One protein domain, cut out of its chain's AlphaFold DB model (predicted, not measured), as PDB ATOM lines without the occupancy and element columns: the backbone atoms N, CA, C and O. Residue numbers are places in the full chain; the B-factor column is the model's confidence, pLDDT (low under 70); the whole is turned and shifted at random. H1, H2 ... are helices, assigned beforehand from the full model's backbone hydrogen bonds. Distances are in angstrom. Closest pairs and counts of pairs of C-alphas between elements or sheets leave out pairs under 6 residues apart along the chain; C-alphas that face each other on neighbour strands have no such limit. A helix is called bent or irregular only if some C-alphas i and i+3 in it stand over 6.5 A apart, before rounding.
ATOM      1  N   SER A 249       6.112  54.081 -43.876       67.69
ATOM      2  CA  SER A 249       4.765  54.042 -44.465       67.69
ATOM      3  C   SER A 249       4.531  52.747 -45.259       67.69
ATOM      4  O   SER A 249       3.472  52.119 -45.174       67.69
ATOM      5  N   LEU A 250       5.559  52.284 -45.979       72.50
ATOM      6  CA  LEU A 250       5.512  51.064 -46.774       72.50
ATOM      7  C   LEU A 250       5.572  49.808 -45.891       72.50
ATOM      8  O   LEU A 250       4.851  48.843 -46.157       72.50
ATOM      9  N   LYS A 251       6.380  49.817 -44.821       77.50
ATOM     10  CA  LYS A 251       6.407  48.748 -43.805       77.50
ATOM     11  C   LYS A 251       5.065  48.630 -43.084       77.50
ATOM     12  O   LYS A 251       4.545  47.522 -42.971       77.50
ATOM     13  N   LEU A 252       4.464  49.753 -42.684       83.31
ATOM     14  CA  LEU A 252       3.130  49.796 -42.084       83.31
ATOM     15  C   LEU A 252       2.099  49.202 -43.038       83.31
ATOM     16  O   LEU A 252       1.363  48.287 -42.669       83.31
ATOM     17  N   ARG A 253       2.090  49.644 -44.299       82.62
ATOM     18  CA  ARG A 253       1.153  49.134 -45.302       82.62
ATOM     19  C   ARG A 253       1.311  47.629 -45.531       82.62
ATOM     20  O   ARG A 253       0.312  46.920 -45.646       82.62
ATOM     21  N   LYS A 254       2.549  47.119 -45.555       80.56
ATOM     22  CA  LYS A 254       2.839  45.676 -45.631       80.56
ATOM     23  C   LYS A 254       2.340  44.928 -44.395       80.56
ATOM     24  O   LYS A 254       1.714  43.881 -44.552       80.56
ATOM     25  N   LEU A 255       2.563  45.457 -43.193       85.44
ATOM     26  CA  LEU A 255       2.066  44.871 -41.945       85.44
ATOM     27  C   LEU A 255       0.535  44.754 -41.971       85.44
ATOM     28  O   LEU A 255      -0.006  43.663 -41.789       85.44
ATOM     29  N   VAL A 256      -0.158  45.848 -42.294       89.12
ATOM     30  CA  VAL A 256      -1.622  45.883 -42.432       89.12
ATOM     31  C   VAL A 256      -2.094  44.877 -43.484       89.12
ATOM     32  O   VAL A 256      -3.043  44.128 -43.239       89.12
ATOM     33  N   GLN A 257      -1.423  44.806 -44.639       83.62
ATOM     34  CA  GLN A 257      -1.756  43.856 -45.701       83.62
ATOM     35  C   GLN A 257      -1.595  42.405 -45.238       83.62
ATOM     36  O   GLN A 257      -2.458  41.574 -45.530       83.62
ATOM     37  N   ASN A 258      -0.526  42.092 -44.506       82.69
ATOM     38  CA  ASN A 258      -0.262  40.753 -43.986       82.69
ATOM     39  C   ASN A 258      -1.329  40.335 -42.971       82.69
ATOM     40  O   ASN A 258      -1.901  39.254 -43.108       82.69
ATOM     41  N   ILE A 259      -1.670  41.214 -42.022       87.62
ATOM     42  CA  ILE A 259      -2.712  40.968 -41.015       87.62
ATOM     43  C   ILE A 259      -4.083  40.809 -41.690       87.62
ATOM     44  O   ILE A 259      -4.801  39.843 -41.436       87.62
ATOM     45  N   THR A 260      -4.429  41.709 -42.615       88.38
ATOM     46  CA  THR A 260      -5.679  41.630 -43.388       88.38
ATOM     47  C   THR A 260      -5.752  40.320 -44.165       88.38
ATOM     48  O   THR A 260      -6.787  39.668 -44.222       88.38
ATOM     49  N   THR A 261      -4.645  39.902 -44.773       81.94
ATOM     50  CA  THR A 261      -4.571  38.640 -45.510       81.94
ATOM     51  C   THR A 261      -4.749  37.448 -44.574       81.94
ATOM     52  O   THR A 261      -5.571  36.582 -44.865       81.94
ATOM     53  N   ALA A 262      -4.065  37.430 -43.428       82.62
ATOM     54  CA  ALA A 262      -4.215  36.384 -42.420       82.62
ATOM     55  C   ALA A 262      -5.673  36.244 -41.956       82.62
ATOM     56  O   ALA A 262      -6.177  35.123 -41.923       82.62
ATOM     57  N   PHE A 263      -6.373  37.362 -41.727       88.19
ATOM     58  CA  PHE A 263      -7.789  37.371 -41.345       88.19
ATOM     59  C   PHE A 263      -8.691  36.616 -42.328       88.19
ATOM     60  O   PHE A 263      -9.602  35.916 -41.904       88.19
ATOM     61  N   TYR A 264      -8.457  36.741 -43.639       83.81
ATOM     62  CA  TYR A 264      -9.278  36.062 -44.647       83.81
ATOM     63  C   TYR A 264      -8.835  34.625 -44.930       83.81
ATOM     64  O   TYR A 264      -9.671  33.819 -45.333       83.81
ATOM     65  N   ILE A 265      -7.555  34.303 -44.741       77.25
ATOM     66  CA  ILE A 265      -7.004  32.968 -45.017       77.25
ATOM     67  C   ILE A 265      -7.283  31.997 -43.872       77.25
ATOM     68  O   ILE A 265      -7.602  30.832 -44.108       77.25
ATOM     69  N   GLN A 266      -7.116  32.454 -42.636       77.44
ATOM     70  CA  GLN A 266      -7.184  31.602 -41.456       77.44
ATOM     71  C   GLN A 266      -8.625  31.484 -40.975       77.44
ATOM     72  O   GLN A 266      -9.418  32.418 -41.095       77.44
ATOM     73  N   MET A 267      -8.983  30.328 -40.413       75.38
ATOM     74  CA  MET A 267     -10.225  30.266 -39.644       75.38
ATOM     75  C   MET A 267     -10.109  31.213 -38.441       75.38
ATOM     76  O   MET A 267      -9.015  31.317 -37.885       75.38
ATOM     77  N   PRO A 268     -11.207  31.864 -38.012       83.38
ATOM     78  CA  PRO A 268     -11.173  32.751 -36.858       83.38
ATOM     79  C   PRO A 268     -10.562  32.054 -35.639       83.38
ATOM     80  O   PRO A 268     -11.046  30.996 -35.218       83.38
ATOM     81  N   ASP A 269      -9.495  32.638 -35.092       83.62
ATOM     82  CA  ASP A 269      -8.762  32.065 -33.965       83.62
ATOM     83  C   ASP A 269      -9.688  31.997 -32.742       83.62
ATOM     84  O   ASP A 269     -10.180  33.010 -32.238       83.62
ATOM     85  N   SER A 270      -9.952  30.774 -32.275       87.56
ATOM     86  CA  SER A 270     -10.888  30.535 -31.176       87.56
ATOM     87  C   SER A 270     -10.376  31.083 -29.842       87.56
ATOM     88  O   SER A 270     -11.197  31.480 -29.020       87.56
ATOM     89  N   ASN A 271      -9.057  31.182 -29.651       88.56
ATOM     90  CA  ASN A 271      -8.478  31.781 -28.450       88.56
ATOM     91  C   ASN A 271      -8.689  33.296 -28.457       88.56
ATOM     92  O   ASN A 271      -9.118  33.861 -27.454       88.56
ATOM     93  N   LEU A 272      -8.456  33.957 -29.596       92.25
ATOM     94  CA  LEU A 272      -8.702  35.397 -29.725       92.25
ATOM     95  C   LEU A 272     -10.176  35.746 -29.519       92.25
ATOM     96  O   LEU A 272     -10.489  36.736 -28.858       92.25
ATOM     97  N   ILE A 273     -11.081  34.924 -30.058       92.31
ATOM     98  CA  ILE A 273     -12.524  35.069 -29.841       92.31
ATOM     99  C   ILE A 273     -12.857  34.918 -28.355       92.31
ATOM    100  O   ILE A 273     -13.596  35.742 -27.821       92.31
ATOM    101  N   ASP A 274     -12.315  33.903 -27.678       90.00
ATOM    102  CA  ASP A 274     -12.555  33.685 -26.250       90.00
ATOM    103  C   ASP A 274     -12.091  34.891 -25.415       90.00
ATOM    104  O   ASP A 274     -12.884  35.466 -24.668       90.00
ATOM    105  N   TYR A 275     -10.864  35.377 -25.630       91.00
ATOM    106  CA  TYR A 275     -10.349  36.568 -24.944       91.00
ATOM    107  C   TYR A 275     -11.187  37.823 -25.216       91.00
ATOM    108  O   TYR A 275     -11.594  38.510 -24.278       91.00
ATOM    109  N   ALA A 276     -11.490  38.115 -26.483       92.94
ATOM    110  CA  ALA A 276     -12.281  39.286 -26.853       92.94
ATOM    111  C   ALA A 276     -13.705  39.237 -26.272       92.94
ATOM    112  O   ALA A 276     -14.243  40.270 -25.858       92.94
ATOM    113  N   SER A 277     -14.292  38.037 -26.203       90.44
ATOM    114  CA  SER A 277     -15.620  37.814 -25.633       90.44
ATOM    115  C   SER A 277     -15.654  38.043 -24.120       90.44
ATOM    116  O   SER A 277     -16.552  38.729 -23.638       90.44
ATOM    117  N   LYS A 278     -14.626  37.584 -23.392       90.81
ATOM    118  CA  LYS A 278     -14.480  37.773 -21.941       90.81
ATOM    119  C   LYS A 278     -14.280  39.239 -21.566       90.81
ATOM    120  O   LYS A 278     -14.907  39.718 -20.630       90.81
ATOM    121  N   ILE A 279     -13.447  39.971 -22.312       87.62
ATOM    122  CA  ILE A 279     -13.187  41.397 -22.037       87.62
ATOM    123  C   ILE A 279     -14.437  42.261 -22.283       87.62
ATOM    124  O   ILE A 279     -14.598  43.315 -21.666       87.62
ATOM    125  N   SER A 280     -15.317  41.828 -23.191       87.75
ATOM    126  CA  SER A 280     -16.501  42.594 -23.598       87.75
ATOM    127  C   SER A 280     -17.819  42.055 -23.041       87.75
ATOM    128  O   SER A 280     -18.857  42.606 -23.383       87.75
ATOM    129  N   ASP A 281     -17.785  41.003 -22.218       87.62
ATOM    130  CA  ASP A 281     -18.967  40.340 -21.646       87.62
ATOM    131  C   ASP A 281     -20.021  39.934 -22.702       87.62
ATOM    132  O   ASP A 281     -21.215  40.220 -22.601       87.62
ATOM    133  N   VAL A 282     -19.567  39.280 -23.779       88.81
ATOM    134  CA  VAL A 282     -20.439  38.760 -24.849       88.81
ATOM    135  C   VAL A 282     -20.292  37.250 -25.011       88.81
ATOM    136  O   VAL A 282     -19.278  36.658 -24.653       88.81
ATOM    137  N   SER A 283     -21.295  36.601 -25.605       88.31
ATOM    138  CA  SER A 283     -21.231  35.162 -25.882       88.31
ATOM    139  C   SER A 283     -20.135  34.831 -26.902       88.31
ATOM    140  O   SER A 283     -20.143  35.357 -28.019       88.31
ATOM    141  N   VAL A 284     -19.251  33.886 -26.555       90.00
ATOM    142  CA  VAL A 284     -18.203  33.332 -27.439       90.00
ATOM    143  C   VAL A 284     -18.798  32.886 -28.780       90.00
ATOM    144  O   VAL A 284     -18.283  33.225 -29.845       90.00
ATOM    145  N   ASN A 285     -19.924  32.165 -28.745       86.62
ATOM    146  CA  ASN A 285     -20.588  31.652 -29.947       86.62
ATOM    147  C   ASN A 285     -21.159  32.776 -30.818       86.62
ATOM    148  O   ASN A 285     -21.091  32.708 -32.047       86.62
ATOM    149  N   GLN A 286     -21.689  33.827 -30.187       86.62
ATOM    150  CA  GLN A 286     -22.207  34.992 -30.898       86.62
ATOM    151  C   GLN A 286     -21.073  35.748 -31.599       86.62
ATOM    152  O   GLN A 286     -21.178  36.031 -32.793       86.62
ATOM    153  N   LEU A 287     -19.962  35.999 -30.898       90.25
ATOM    154  CA  LEU A 287     -18.794  36.655 -31.484       90.25
ATOM    155  C   LEU A 287     -18.193  35.816 -32.618       90.25
ATOM    156  O   LEU A 287     -17.947  36.344 -33.697       90.25
ATOM    157  N   LYS A 288     -18.049  34.499 -32.427       90.75
ATOM    158  CA  LYS A 288     -17.565  33.574 -33.463       90.75
ATOM    159  C   LYS A 288     -18.404  33.645 -34.738       90.75
ATOM    160  O   LYS A 288     -17.850  33.743 -35.832       90.75
ATOM    161  N   SER A 289     -19.731  33.637 -34.603       87.94
ATOM    162  CA  SER A 289     -20.646  33.779 -35.740       87.94
ATOM    163  C   SER A 289     -20.483  35.130 -36.443       87.94
ATOM    164  O   SER A 289     -20.458  35.178 -37.673       87.94
ATOM    165  N   ILE A 290     -20.355  36.225 -35.686       90.19
ATOM    166  CA  ILE A 290     -20.164  37.569 -36.250       90.19
ATOM    167  C   ILE A 290     -18.844  37.646 -37.014       90.19
ATOM    168  O   ILE A 290     -18.856  38.047 -38.173       90.19
ATOM    169  N   ILE A 291     -17.728  37.222 -36.415       92.88
ATOM    170  CA  ILE A 291     -16.409  37.252 -37.062       92.88
ATOM    171  C   ILE A 291     -16.404  36.404 -38.337       92.88
ATOM    172  O   ILE A 291     -15.944  36.867 -39.379       92.88
ATOM    173  N   PHE A 292     -17.003  35.211 -38.301       89.88
ATOM    174  CA  PHE A 292     -17.140  34.374 -39.490       89.88
ATOM    175  C   PHE A 292     -17.977  35.053 -40.588       89.88
ATOM    176  O   PHE A 292     -17.612  35.029 -41.764       89.88
ATOM    177  N   LYS A 293     -19.091  35.708 -40.237       89.25
ATOM    178  CA  LYS A 293     -19.898  36.471 -41.203       89.25
ATOM    179  C   LYS A 293     -19.135  37.691 -41.736       89.25
ATOM    180  O   LYS A 293     -19.222  37.955 -42.933       89.25
ATOM    181  N   VAL A 294     -18.357  38.389 -40.904       90.44
ATOM    182  CA  VAL A 294     -17.480  39.500 -41.322       90.44
ATOM    183  C   VAL A 294     -16.465  39.010 -42.354       90.44
ATOM    184  O   VAL A 294     -16.405  39.568 -43.445       90.44
ATOM    185  N   GLN A 295     -15.767  37.909 -42.081       90.31
ATOM    186  CA  GLN A 295     -14.790  37.310 -42.998       90.31
ATOM    187  C   GLN A 295     -15.392  36.914 -44.359       90.31
ATOM    188  O   GLN A 295     -14.698  36.936 -45.369       90.31
ATOM    189  N   ASN A 296     -16.684  36.583 -44.418       85.19
ATOM    190  CA  ASN A 296     -17.344  36.181 -45.665       85.19
ATOM    191  C   ASN A 296     -18.070  37.325 -46.398       85.19
ATOM    192  O   ASN A 296     -18.241  37.250 -47.613       85.19
ATOM    193  N   LYS A 297     -18.542  38.358 -45.685       86.62
ATOM    194  CA  LYS A 297     -19.440  39.397 -46.238       86.62
ATOM    195  C   LYS A 297     -18.837  40.797 -46.301       86.62
ATOM    196  O   LYS A 297     -19.372  41.662 -46.997       86.62
ATOM    197  N   VAL A 298     -17.783  41.069 -45.539       87.62
ATOM    198  CA  VAL A 298     -17.128  42.382 -45.516       87.62
ATOM    199  C   VAL A 298     -16.025  42.412 -46.567       87.62
ATOM    200  O   VAL A 298     -15.327  41.416 -46.773       87.62
ATOM    201  N   SER A 299     -15.894  43.546 -47.260       86.12
ATOM    202  CA  SER A 299     -14.870  43.710 -48.288       86.12
ATOM    203  C   SER A 299     -13.480  43.766 -47.655       86.12
ATOM    204  O   SER A 299     -13.314  44.251 -46.533       86.12
ATOM    205  N   ARG A 300     -12.473  43.290 -48.391       85.25
ATOM    206  CA  ARG A 300     -11.086  43.319 -47.918       85.25
ATOM    207  C   ARG A 300     -10.633  44.742 -47.614       85.25
ATOM    208  O   ARG A 300      -9.960  44.947 -46.614       85.25
ATOM    209  N   ASP A 301     -11.049  45.695 -48.440       85.25
ATOM    210  CA  ASP A 301     -10.703  47.104 -48.289       85.25
ATOM    211  C   ASP A 301     -11.263  47.688 -46.991       85.25
ATOM    212  O   ASP A 301     -10.590  48.487 -46.350       85.25
ATOM    213  N   ASP A 302     -12.455  47.274 -46.552       89.19
ATOM    214  CA  ASP A 302     -13.011  47.763 -45.286       89.19
ATOM    215  C   ASP A 302     -12.243  47.202 -44.075       89.19
ATOM    216  O   ASP A 302     -12.015  47.920 -43.102       89.19
ATOM    217  N   VAL A 303     -11.818  45.933 -44.133       92.88
ATOM    218  CA  VAL A 303     -10.960  45.317 -43.100       92.88
ATOM    219  C   VAL A 303      -9.572  45.948 -43.093       92.88
ATOM    220  O   VAL A 303      -9.065  46.282 -42.023       92.88
ATOM    221  N   PHE A 304      -8.999  46.175 -44.274       90.81
ATOM    222  CA  PHE A 304      -7.734  46.877 -44.441       90.81
ATOM    223  C   PHE A 304      -7.802  48.270 -43.810       90.81
ATOM    224  O   PHE A 304      -6.974  48.588 -42.964       90.81
ATOM    225  N   LYS A 305      -8.834  49.059 -44.138       92.81
ATOM    226  CA  LYS A 305      -9.054  50.404 -43.579       92.81
ATOM    227  C   LYS A 305      -9.179  50.397 -42.059       92.81
ATOM    228  O   LYS A 305      -8.622  51.279 -41.408       92.81
ATOM    229  N   LEU A 306      -9.892  49.424 -41.481       95.06
ATOM    230  CA  LEU A 306     -10.007  49.298 -40.026       95.06
ATOM    231  C   LEU A 306      -8.632  49.079 -39.384       95.06
ATOM    232  O   LEU A 306      -8.274  49.793 -38.450       95.06
ATOM    233  N   ILE A 307      -7.879  48.096 -39.881       94.44
ATOM    234  CA  ILE A 307      -6.564  47.738 -39.338       94.44
ATOM    235  C   ILE A 307      -5.578  48.896 -39.530       94.44
ATOM    236  O   ILE A 307      -4.919  49.295 -38.573       94.44
ATOM    237  N   GLU A 308      -5.533  49.482 -40.729       92.88
ATOM    238  CA  GLU A 308      -4.710  50.649 -41.055       92.88
ATOM    239  C   GLU A 308      -4.997  51.816 -40.113       92.88
ATOM    240  O   GLU A 308      -4.070  52.402 -39.567       92.88
ATOM    241  N   SER A 309      -6.270  52.110 -39.848       93.00
ATOM    242  CA  SER A 309      -6.652  53.215 -38.962       93.00
ATOM    243  C   SER A 309      -6.221  52.980 -37.511       93.00
ATOM    244  O   SER A 309      -5.819  53.925 -36.838       93.00
ATOM    245  N   ILE A 310      -6.279  51.736 -37.017       93.31
ATOM    246  CA  ILE A 310      -5.811  51.387 -35.663       93.31
ATOM    247  C   ILE A 310      -4.291  51.547 -35.569       93.31
ATOM    248  O   ILE A 310      -3.789  52.141 -34.616       93.31
ATOM    249  N   VAL A 311      -3.567  51.022 -36.559       91.56
ATOM    250  CA  VAL A 311      -2.100  51.043 -36.579       91.56
ATOM    251  C   VAL A 311      -1.567  52.464 -36.789       91.56
ATOM    252  O   VAL A 311      -0.670  52.881 -36.060       91.56
ATOM    253  N   ASN A 312      -2.154  53.241 -37.705       90.00
ATOM    254  CA  ASN A 312      -1.782  54.639 -37.947       90.00
ATOM    255  C   ASN A 312      -1.963  55.505 -36.703       90.00
ATOM    256  O   ASN A 312      -1.132  56.367 -36.428       90.00
ATOM    257  N   GLU A 313      -3.021  55.279 -35.926       89.88
ATOM    258  CA  GLU A 313      -3.220  56.047 -34.700       89.88
ATOM    259  C   GLU A 313      -2.115  55.776 -33.667       89.88
ATOM    260  O   GLU A 313      -1.717  56.678 -32.937       89.88
ATOM    261  N   TYR A 314      -1.590  54.552 -33.613       89.69
ATOM    262  CA  TYR A 314      -0.509  54.201 -32.694       89.69
ATOM    263  C   TYR A 314       0.862  54.687 -33.178       89.69
ATOM    264  O   TYR A 314       1.604  55.303 -32.416       89.69
ATOM    265  N   VAL A 315       1.188  54.423 -34.443       87.25
ATOM    266  CA  VAL A 315       2.524  54.658 -35.010       87.25
ATOM    267  C   VAL A 315       2.686  56.097 -35.484       87.25
ATOM    268  O   VAL A 315       3.659  56.750 -35.141       87.25
ATOM    269  N   VAL A 316       1.723  56.612 -36.251       83.81
ATOM    270  CA  VAL A 316       1.841  57.926 -36.904       83.81
ATOM    271  C   VAL A 316       1.363  59.039 -35.980       83.81
ATOM    272  O   VAL A 316       2.071  60.014 -35.775       83.81
ATOM    273  N   VAL A 317       0.171  58.906 -35.392       83.12
ATOM    274  CA  VAL A 317      -0.422  59.984 -34.573       83.12
ATOM    275  C   VAL A 317       0.203  60.065 -33.181       83.12
ATOM    276  O   VAL A 317       0.218  61.130 -32.565       83.12
ATOM    277  N   LYS A 318       0.679  58.936 -32.650       83.50
ATOM    278  CA  LYS A 318       1.305  58.859 -31.324       83.50
ATOM    279  C   LYS A 318       2.804  58.584 -31.365       83.50
ATOM    280  O   LYS A 318       3.375  58.396 -30.299       83.50
ATOM    281  N   GLU A 319       3.401  58.580 -32.557       83.25
ATOM    282  CA  GLU A 319       4.854  58.512 -32.771       83.25
ATOM    283  C   GLU A 319       5.534  57.302 -32.091       83.25
ATOM    284  O   GLU A 319       6.687  57.374 -31.669       83.25
ATOM    285  N   HIS A 320       4.830  56.166 -31.973       85.50
ATOM    286  CA  HIS A 320       5.430  54.916 -31.491       85.50
ATOM    287  C   HIS A 320       6.165  54.183 -32.615       85.50
ATOM    288  O   HIS A 320       5.795  54.281 -33.786       85.50
ATOM    289  N   LYS A 321       7.155  53.356 -32.257       83.56
ATOM    290  CA  LYS A 321       7.844  52.500 -33.230       83.56
ATOM    291  C   LYS A 321       6.903  51.407 -33.735       83.56
ATOM    292  O   LYS A 321       6.118  50.839 -32.975       83.56
ATOM    293  N   LEU A 322       7.026  51.062 -35.017       82.00
ATOM    294  CA  LEU A 322       6.228  49.999 -35.641       82.00
ATOM    295  C   LEU A 322       6.401  48.648 -34.921       82.00
ATOM    296  O   LEU A 322       5.428  47.921 -34.732       82.00
ATOM    297  N   ASP A 323       7.614  48.345 -34.458       81.19
ATOM    298  CA  ASP A 323       7.926  47.097 -33.747       81.19
ATOM    299  C   ASP A 323       7.204  46.976 -32.393       81.19
ATOM    300  O   ASP A 323       6.968  45.866 -31.904       81.19
ATOM    301  N   ASP A 324       6.765  48.101 -31.814       85.25
ATOM    302  CA  ASP A 324       6.069  48.122 -30.526       85.25
ATOM    303  C   ASP A 324       4.610  47.650 -30.623       85.25
ATOM    304  O   ASP A 324       3.957  47.463 -29.593       85.25
ATOM    305  N   ILE A 325       4.082  47.412 -31.830       87.94
ATOM    306  CA  ILE A 325       2.711  46.916 -32.051       87.94
ATOM    307  C   ILE A 325       2.479  45.551 -31.388       87.94
ATOM    308  O   ILE A 325       1.368  45.232 -30.965       87.94
ATOM    309  N   HIS A 326       3.531  44.752 -31.226       85.69
ATOM    310  CA  HIS A 326       3.442  43.437 -30.592       85.69
ATOM    311  C   HIS A 326       3.534  43.487 -29.059       85.69
ATOM    312  O   HIS A 326       3.462  42.452 -28.394       85.69
ATOM    313  N   THR A 327       3.702  44.673 -28.473       87.31
ATOM    314  CA  THR A 327       3.898  44.838 -27.029       87.31
ATOM    315  C   THR A 327       2.577  45.018 -26.282       87.31
ATOM    316  O   THR A 327       1.522  45.295 -26.856       87.31
ATOM    317  N   ASN A 328       2.628  44.907 -24.954       84.44
ATOM    318  CA  ASN A 328       1.488  45.242 -24.097       84.44
ATOM    319  C   ASN A 328       1.128  46.737 -24.155       84.44
ATOM    320  O   ASN A 328      -0.024  47.088 -23.900       84.44
ATOM    321  N   ASN A 329       2.074  47.610 -24.523       86.19
ATOM    322  CA  ASN A 329       1.825  49.047 -24.646       86.19
ATOM    323  C   ASN A 329       0.828  49.337 -25.771       86.19
ATOM    324  O   ASN A 329      -0.122  50.094 -25.558       86.19
ATOM    325  N   PHE A 330       0.966  48.652 -26.912       91.81
ATOM    326  CA  PHE A 330      -0.006  48.722 -28.001       91.81
ATOM    327  C   PHE A 330      -1.395  48.262 -27.556       91.81
ATOM    328  O   PHE A 330      -2.382  48.957 -27.793       91.81
ATOM    329  N   LEU A 331      -1.487  47.129 -26.852       88.75
ATOM    330  CA  LEU A 331      -2.769  46.613 -26.367       88.75
ATOM    331  C   LEU A 331      -3.457  47.606 -25.421       88.75
ATOM    332  O   LEU A 331      -4.635  47.918 -25.597       88.75
ATOM    333  N   ILE A 332      -2.724  48.147 -24.443       86.44
ATOM    334  CA  ILE A 332      -3.250  49.143 -23.498       86.44
ATOM    335  C   ILE A 332      -3.711  50.400 -24.245       86.44
ATOM    336  O   ILE A 332      -4.775  50.946 -23.937       86.44
ATOM    337  N   PHE A 333      -2.934  50.852 -25.228       91.56
ATOM    338  CA  PHE A 333      -3.283  51.994 -26.062       91.56
ATOM    339  C   PHE A 333      -4.568  51.750 -26.860       91.56
ATOM    340  O   PHE A 333      -5.518  52.529 -26.760       91.56
ATOM    341  N   ALA A 334      -4.631  50.652 -27.610       90.44
ATOM    342  CA  ALA A 334      -5.760  50.330 -28.471       90.44
ATOM    343  C   ALA A 334      -7.050  50.130 -27.656       90.44
ATOM    344  O   ALA A 334      -8.109  50.646 -28.011       90.44
ATOM    345  N   LEU A 335      -6.975  49.493 -26.485       88.50
ATOM    346  CA  LEU A 335      -8.133  49.374 -25.591       88.50
ATOM    347  C   LEU A 335      -8.663  50.738 -25.119       88.50
ATOM    348  O   LEU A 335      -9.881  50.916 -25.021       88.50
ATOM    349  N   LYS A 336      -7.779  51.712 -24.862       88.44
ATOM    350  CA  LYS A 336      -8.176  53.092 -24.534       88.44
ATOM    351  C   LYS A 336      -8.765  53.816 -25.746       88.44
ATOM    352  O   LYS A 336      -9.723  54.571 -25.584       88.44
ATOM    353  N   LEU A 337      -8.246  53.552 -26.947       87.62
ATOM    354  CA  LEU A 337      -8.667  54.201 -28.190       87.62
ATOM    355  C   LEU A 337     -10.163  54.014 -28.481       87.62
ATOM    356  O   LEU A 337     -10.834  54.961 -28.888       87.62
ATOM    357  N   PHE A 338     -10.718  52.832 -28.197       84.12
ATOM    358  CA  PHE A 338     -12.151  52.559 -28.369       84.12
ATOM    359  C   PHE A 338     -13.056  53.522 -27.576       84.12
ATOM    360  O   PHE A 338     -14.153  53.869 -28.024       84.12
ATOM    361  N   GLY A 339     -12.599  53.966 -26.400       78.19
ATOM    362  CA  GLY A 339     -13.337  54.866 -25.510       78.19
ATOM    363  C   GLY A 339     -13.291  56.344 -25.910       78.19
ATOM    364  O   GLY A 339     -14.043  57.143 -25.354       78.19
ATOM    365  N   VAL A 340     -12.442  56.726 -26.869       79.12
ATOM    366  CA  VAL A 340     -12.247  58.128 -27.266       79.12
ATOM    367  C   VAL A 340     -13.428  58.626 -28.113       79.12
ATOM    368  O   VAL A 340     -13.923  57.945 -29.019       79.12
ATOM    369  N   ASN A 341     -13.918  59.836 -27.821       67.31
ATOM    370  CA  ASN A 341     -15.020  60.461 -28.558       67.31
ATOM    371  C   ASN A 341     -14.598  60.911 -29.968       67.31
ATOM    372  O   ASN A 341     -13.462  61.304 -30.203       67.31
ATOM    373  N   THR A 342     -15.546  60.900 -30.910       61.59
ATOM    374  CA  THR A 342     -15.353  61.175 -32.354       61.59
ATOM    375  C   THR A 342     -14.949  62.611 -32.710       61.59
ATOM    376  O   THR A 342     -14.841  62.928 -33.889       61.59
ATOM    377  N   LYS A 343     -14.745  63.498 -31.730       53.88
ATOM    378  CA  LYS A 343     -14.558  64.937 -31.965       53.88
ATOM    379  C   LYS A 343     -13.119  65.376 -32.300       53.88
ATOM    380  O   LYS A 343     -12.914  66.579 -32.367       53.88
ATOM    381  N   ALA A 344     -12.142  64.485 -32.526       55.97
ATOM    382  CA  ALA A 344     -10.770  64.945 -32.817       55.97
ATOM    383  C   ALA A 344      -9.969  64.195 -33.916       55.97
ATOM    384  O   ALA A 344      -9.417  64.900 -34.752       55.97
ATOM    385  N   PRO A 345      -9.891  62.847 -34.020       69.69
ATOM    386  CA  PRO A 345      -9.043  62.223 -35.060       69.69
ATOM    387  C   PRO A 345      -9.832  61.563 -36.202       69.69
ATOM    388  O   PRO A 345     -10.774  60.799 -35.963       69.69
ATOM    389  N   ALA A 346      -9.403  61.799 -37.449       75.94
ATOM    390  CA  ALA A 346      -9.992  61.204 -38.654       75.94
ATOM    391  C   ALA A 346     -10.003  59.661 -38.604       75.94
ATOM    392  O   ALA A 346     -11.016  59.045 -38.934       75.94
ATOM    393  N   ASN A 347      -8.936  59.042 -38.087       82.50
ATOM    394  CA  ASN A 347      -8.825  57.584 -37.962       82.50
ATOM    395  C   ASN A 347      -9.858  56.991 -36.992       82.50
ATOM    396  O   ASN A 347     -10.444  55.950 -37.276       82.50
ATOM    397  N   ILE A 348     -10.157  57.655 -35.866       84.00
ATOM    398  CA  ILE A 348     -11.152  57.163 -34.890       84.00
ATOM    399  C   ILE A 348     -12.553  57.127 -35.502       84.00
ATOM    400  O   ILE A 348     -13.340  56.218 -35.220       84.00
ATOM    401  N   LYS A 349     -12.870  58.112 -36.347       85.88
ATOM    402  CA  LYS A 349     -14.128  58.134 -37.094       85.88
ATOM    403  C   LYS A 349     -14.205  56.942 -38.054       85.88
ATOM    404  O   LYS A 349     -15.190  56.208 -37.996       85.88
ATOM    405  N   VAL A 350     -13.144  56.690 -38.825       87.81
ATOM    406  CA  VAL A 350     -13.056  55.537 -39.741       87.81
ATOM    407  C   VAL A 350     -13.198  54.211 -38.990       87.81
ATOM    408  O   VAL A 350     -14.003  53.372 -39.386       87.81
ATOM    409  N   ILE A 351     -12.511  54.040 -37.854       90.19
ATOM    410  CA  ILE A 351     -12.632  52.838 -37.009       90.19
ATOM    411  C   ILE A 351     -14.100  52.588 -36.639       90.19
ATOM    412  O   ILE A 351     -14.608  51.479 -36.813       90.19
ATOM    413  N   LYS A 352     -14.812  53.613 -36.161       88.00
ATOM    414  CA  LYS A 352     -16.220  53.486 -35.750       88.00
ATOM    415  C   LYS A 352     -17.159  53.192 -36.923       88.00
ATOM    416  O   LYS A 352     -18.082  52.389 -36.767       88.00
ATOM    417  N   GLU A 353     -16.924  53.791 -38.087       89.19
ATOM    418  CA  GLU A 353     -17.695  53.537 -39.313       89.19
ATOM    419  C   GLU A 353     -17.497  52.102 -39.828       89.19
ATOM    420  O   GLU A 353     -18.473  51.400 -40.123       89.19
ATOM    421  N   CYS A 354     -16.250  51.621 -39.851       90.06
ATOM    422  CA  CYS A 354     -15.923  50.241 -40.198       90.06
ATOM    423  C   CYS A 354     -16.597  49.253 -39.240       90.06
ATOM    424  O   CYS A 354     -17.322  48.365 -39.685       90.06
ATOM    425  N   LEU A 355     -16.443  49.432 -37.924       90.69
ATOM    426  CA  LEU A 355     -17.047  48.539 -36.927       90.69
ATOM    427  C   LEU A 355     -18.580  48.510 -37.014       90.69
ATOM    428  O   LEU A 355     -19.185  47.446 -36.877       90.69
ATOM    429  N   SER A 356     -19.208  49.653 -37.301       86.56
ATOM    430  CA  SER A 356     -20.657  49.730 -37.524       86.56
ATOM    431  C   SER A 356     -21.065  48.923 -38.759       86.56
ATOM    432  O   SER A 356     -21.989  48.113 -38.700       86.56
ATOM    433  N   THR A 357     -20.321  49.065 -39.858       86.06
ATOM    434  CA  THR A 357     -20.532  48.289 -41.089       86.06
ATOM    435  C   THR A 357     -20.353  46.788 -40.848       86.06
ATOM    436  O   THR A 357     -21.114  45.973 -41.374       86.06
ATOM    437  N   PHE A 358     -19.369  46.403 -40.033       89.44
ATOM    438  CA  PHE A 358     -19.056  45.001 -39.754       89.44
ATOM    439  C   PHE A 358     -20.149  44.361 -38.917       89.44
ATOM    440  O   PHE A 358     -20.548  43.238 -39.204       89.44
ATOM    441  N   LEU A 359     -20.684  45.083 -37.932       86.12
ATOM    442  CA  LEU A 359     -21.834  44.618 -37.168       86.12
ATOM    443  C   LEU A 359     -23.093  44.518 -38.023       86.12
ATOM    444  O   LEU A 359     -23.795  43.524 -37.912       86.12
ATOM    445  N   LEU A 360     -23.362  45.475 -38.912       81.50
ATOM    446  CA  LEU A 360     -24.528  45.402 -39.802       81.50
ATOM    447  C   LEU A 360     -24.456  44.212 -40.769       81.50
ATOM    448  O   LEU A 360     -25.471  43.590 -41.067       81.50
ATOM    449  N   LYS A 361     -23.257  43.884 -41.263       80.19
ATOM    450  CA  LYS A 361     -23.042  42.739 -42.163       80.19
ATOM    451  C   LYS A 361     -22.894  41.409 -41.409       80.19
ATOM    452  O   LYS A 361     -23.195  40.350 -41.967       80.19
ATOM    453  N   GLY A 362     -22.408  41.458 -40.169       69.69
ATOM    454  CA  GLY A 362     -22.034  40.312 -39.344       69.69
ATOM    455  C   GLY A 362     -23.088  39.865 -38.326       69.69
ATOM    456  O   GLY A 362     -23.155  38.680 -38.016       69.69
ATOM    457  N   ALA A 363     -23.932  40.762 -37.824       64.94
ATOM    458  CA  ALA A 363     -25.050  40.447 -36.935       64.94
ATOM    459  C   ALA A 363     -26.365  40.395 -37.729       64.94
ATOM    460  O   ALA A 363     -26.534  41.107 -38.717       64.94
ATOM    461  N   ASP A 364     -27.310  39.548 -37.315       62.38
ATOM    462  CA  ASP A 364     -28.653  39.587 -37.898       62.38
ATOM    463  C   ASP A 364     -29.394  40.819 -37.346       62.38
ATOM    464  O   ASP A 364     -29.300  41.126 -36.159       62.38
ATOM    465  N   ILE A 365     -30.135  41.537 -38.201       52.91
ATOM    466  CA  ILE A 365     -30.750  42.861 -37.927       52.91
ATOM    467  C   ILE A 365     -31.557  42.897 -36.608       52.91
ATOM    468  O   ILE A 365     -31.657  43.937 -35.959       52.91
ATOM    469  N   LYS A 366     -32.094  41.751 -36.167       52.28
ATOM    470  CA  LYS A 366     -32.851  41.615 -34.912       52.28
ATOM    471  C   LYS A 366     -31.998  41.789 -33.642       52.28
ATOM    472  O   LYS A 366     -32.543  42.216 -32.628       52.28
ATOM    473  N   ASP A 367     -30.692  41.518 -33.688       51.22
ATOM    474  CA  ASP A 367     -29.782  41.643 -32.534       51.22
ATOM    475  C   ASP A 367     -29.273  43.079 -32.315       51.22
ATOM    476  O   ASP A 367     -28.944  43.456 -31.189       51.22
ATOM    477  N   VAL A 368     -29.250  43.900 -33.371       53.78
ATOM    478  CA  VAL A 368     -28.672  45.260 -33.369       53.78
ATOM    479  C   VAL A 368     -29.584  46.292 -32.680       53.78
ATOM    480  O   VAL A 368     -29.108  47.316 -32.193       53.78
ATOM    481  N   ASN A 369     -30.884  46.003 -32.549       51.81
ATOM    482  CA  ASN A 369     -31.887  46.925 -31.993       51.81
ATOM    483  C   ASN A 369     -31.935  46.988 -30.449       51.81
ATOM    484  O   ASN A 369     -32.756  47.710 -29.885       51.81
ATOM    485  N   ARG A 370     -31.064  46.263 -29.728       53.12
ATOM    486  CA  ARG A 370     -30.899  46.405 -28.268       53.12
ATOM    487  C   ARG A 370     -29.657  47.246 -27.970       53.12
ATOM    488  O   ARG A 370     -28.574  46.701 -27.778       53.12
ATOM    489  N   ASN A 371     -29.832  48.565 -27.872       52.84
ATOM    490  CA  ASN A 371     -28.778  49.592 -27.762       52.84
ATOM    491  C   ASN A 371     -27.595  49.283 -26.813       52.84
ATOM    492  O   ASN A 371     -26.477  49.709 -27.091       52.84
ATOM    493  N   LYS A 372     -27.797  48.535 -25.715       54.38
ATOM    494  CA  LYS A 372     -26.706  48.141 -24.802       54.38
ATOM    495  C   LYS A 372     -25.857  46.978 -25.349       54.38
ATOM    496  O   LYS A 372     -24.638  47.071 -25.331       54.38
ATOM    497  N   LYS A 373     -26.485  45.949 -25.941       64.62
ATOM    498  CA  LYS A 373     -25.784  44.785 -26.524       64.62
ATOM    499  C   LYS A 373     -24.954  45.155 -27.753       64.62
ATOM    500  O   LYS A 373     -23.901  44.571 -27.976       64.62
ATOM    501  N   THR A 374     -25.396  46.141 -28.531       74.06
ATOM    502  CA  THR A 374     -24.691  46.568 -29.746       74.06
ATOM    503  C   THR A 374     -23.319  47.149 -29.428       74.06
ATOM    504  O   THR A 374     -22.360  46.794 -30.100       74.06
ATOM    505  N   LYS A 375     -23.197  47.963 -28.370       81.75
ATOM    506  CA  LYS A 375     -21.920  48.569 -27.954       81.75
ATOM    507  C   LYS A 375     -20.908  47.521 -27.488       81.75
ATOM    508  O   LYS A 375     -19.743  47.594 -27.879       81.75
ATOM    509  N   ASP A 376     -21.356  46.551 -26.697       85.69
ATOM    510  CA  ASP A 376     -20.506  45.476 -26.180       85.69
ATOM    511  C   ASP A 376     -20.066  44.530 -27.309       85.69
ATOM    512  O   ASP A 376     -18.902  44.143 -27.383       85.69
ATOM    513  N   LEU A 377     -20.944  44.268 -28.285       87.31
ATOM    514  CA  LEU A 377     -20.584  43.548 -29.509       87.31
ATOM    515  C   LEU A 377     -19.615  44.344 -30.396       87.31
ATOM    516  O   LEU A 377     -18.665  43.762 -30.918       87.31
ATOM    517  N   THR A 378     -19.796  45.663 -30.551       89.38
ATOM    518  CA  THR A 378     -18.834  46.521 -31.274       89.38
ATOM    519  C   THR A 378     -17.465  46.446 -30.613       89.38
ATOM    520  O   THR A 378     -16.452  46.298 -31.297       89.38
ATOM    521  N   ARG A 379     -17.443  46.518 -29.279       90.88
ATOM    522  CA  ARG A 379     -16.225  46.414 -28.480       90.88
ATOM    523  C   ARG A 379     -15.562  45.053 -28.662       90.88
ATOM    524  O   ARG A 379     -14.363  45.009 -28.902       90.88
ATOM    525  N   ALA A 380     -16.328  43.967 -28.632       92.62
ATOM    526  CA  ALA A 380     -15.811  42.616 -28.820       92.62
ATOM    527  C   ALA A 380     -15.172  42.424 -30.201       92.62
ATOM    528  O   ALA A 380     -14.063  41.901 -30.304       92.62
ATOM    529  N   VAL A 381     -15.834  42.901 -31.262       93.50
ATOM    530  CA  VAL A 381     -15.281  42.868 -32.624       93.50
ATOM    531  C   VAL A 381     -14.007  43.710 -32.704       93.50
ATOM    532  O   VAL A 381     -13.009  43.246 -33.245       93.50
ATOM    533  N   TYR A 382     -14.003  44.912 -32.127       95.31
ATOM    534  CA  TYR A 382     -12.813  45.762 -32.087       95.31
ATOM    535  C   TYR A 382     -11.634  45.080 -31.384       95.31
ATOM    536  O   TYR A 382     -10.541  45.013 -31.941       95.31
ATOM    537  N   ILE A 383     -11.861  44.525 -30.191       94.19
ATOM    538  CA  ILE A 383     -10.824  43.853 -29.401       94.19
ATOM    539  C   ILE A 383     -10.279  42.632 -30.137       94.19
ATOM    540  O   ILE A 383      -9.072  42.418 -30.121       94.19
ATOM    541  N   TYR A 384     -11.126  41.878 -30.841       95.12
ATOM    542  CA  TYR A 384     -10.660  40.784 -31.693       95.12
ATOM    543  C   TYR A 384      -9.639  41.271 -32.738       95.12
ATOM    544  O   TYR A 384      -8.563  40.688 -32.857       95.12
ATOM    545  N   PHE A 385      -9.932  42.368 -33.450       94.88
ATOM    546  CA  PHE A 385      -8.990  42.941 -34.419       94.88
ATOM    547  C   PHE A 385      -7.716  43.468 -33.749       94.88
ATOM    548  O   PHE A 385      -6.632  43.246 -34.279       94.88
ATOM    549  N   VAL A 386      -7.811  44.100 -32.576       94.81
ATOM    550  CA  VAL A 386      -6.636  44.555 -31.810       94.81
ATOM    551  C   VAL A 386      -5.729  43.387 -31.424       94.81
ATOM    552  O   VAL A 386      -4.523  43.458 -31.641       94.81
ATOM    553  N   LEU A 387      -6.294  42.300 -30.896       93.19
ATOM    554  CA  LEU A 387      -5.519  41.118 -30.514       93.19
ATOM    555  C   LEU A 387      -4.886  40.437 -31.734       93.19
ATOM    556  O   LEU A 387      -3.752  39.974 -31.662       93.19
ATOM    557  N   MET A 388      -5.593  40.416 -32.865       92.25
ATOM    558  CA  MET A 388      -5.056  39.902 -34.124       92.25
ATOM    559  C   MET A 388      -3.898  40.761 -34.652       92.25
ATOM    560  O   MET A 388      -2.941  40.213 -35.188       92.25
ATOM    561  N   ILE A 389      -3.960  42.088 -34.493       92.62
ATOM    562  CA  ILE A 389      -2.855  42.995 -34.842       92.62
ATOM    563  C   ILE A 389      -1.654  42.770 -33.915       92.62
ATOM    564  O   ILE A 389      -0.513  42.773 -34.370       92.62
ATOM    565  N   GLN A 390      -1.911  42.564 -32.622       90.69
ATOM    566  CA  GLN A 390      -0.867  42.351 -31.622       90.69
ATOM    567  C   GLN A 390      -0.137  41.013 -31.818       90.69
ATOM    568  O   GLN A 390       1.060  40.929 -31.533       90.69
ATOM    569  N   GLN A 391      -0.823  39.968 -32.299       84.50
ATOM    570  CA  GLN A 391      -0.186  38.679 -32.567       84.50
ATOM    571  C   GLN A 391       1.010  38.862 -33.511       84.50
ATOM    572  O   GLN A 391       0.908  39.463 -34.579       84.50
TER     573      GLN A 391
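Overview. This is residues 249 to 391 of the 393 residues of an uncharacterized protein of Firmicutes bacterium (UniProt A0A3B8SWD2). One long helix, H9, is the core of a compact body of crossed helices that wrap round it. On one side of it H4 lies between H1 and H7; H2 and H6 pack on other sides of H9, H3 crosses the last residues of H7, and short H5 and H8 lie near opposite ends of H9. The printed part has 143 residues with nine named helices, H1 to H9 along the chain, and no named strand; the class is all helix. It is compact, with a radius of gyration of the C-alphas of 14.1 A and spans of 41 by 35 by 26 A.

Arrangement. H1, residues 249 to 265, touches H4, residues 300 to 315, at a steep tilt of 45 degrees, opposite ways; their closest C-alphas, of Thr 260 and Phe 304, are 5.7 A apart. H2, residues 270 to 280, touches the hub H9, residues 371 to 390, at a steep tilt of 46 degrees, closest at the C-alphas of Ala 276 and Ala 380, 5.2 A. H3, residues 284 to 297, touches H7, residues 346 to 362, with residues 358 to 362 of H7 alone, about perpendicular at 80 degrees; the closest C-alphas, of Ile 290 and Gly 362, are 4.5 A apart. H4 and H7 touch, opposite ways, at a tilt of 35.2 degrees, only just steep, closest at the C-alphas of Ser 309 and Asn 347, 5.0 A. H5, residues 322 to 326, touches residues 389 to 390 of H9 alone, closest at the C-alphas of His 326 and Gln 390, 4.6 A. H6, residues 328 to 337, touches residues 383 to 390 of H9 alone at a shallow tilt of 29 degrees, opposite ways, closest at the C-alphas of Ala 334 and Val 386, 6.7 A. H8, residues 365 to 368, and H9 only just touch, only at the corner, with 3 pairs of C-alphas within 8 A, the closest being those of Val 368 and Thr 374, 5.5 A. H1 and H7 are apart. Each O i to N i+4 pair is within hydrogen-bond range in H1, H2, H3, H4, H6 and H7, against 14 of 16 in H9 and 0 of 1 in H5, where 1 of 2 O i to N i+3 pairs is; H8 is too short for such a pair.

Along the chain. H1 begins at C-alpha 249, (4.765, 54.042, -44.465), and measures 24.1 A, as does H7. H3 measures 19.8 A and H4 21.9 A. H5 is only just irregular: C-alphas 323 and 326 are 6.6 A apart. H9 measures 29.1 A and ends at C-alpha 390, (-0.867, 42.351, -31.622).

Size, cuts and confidence. The C-alphas farthest apart, of Lys 321 and Lys 366, are 42.2 A apart. The printed part has no cut and no long link. Mean pLDDT of the printed part is 83.7; residue 249, residues 341 to 345 and residues 362 to 373 are under 70.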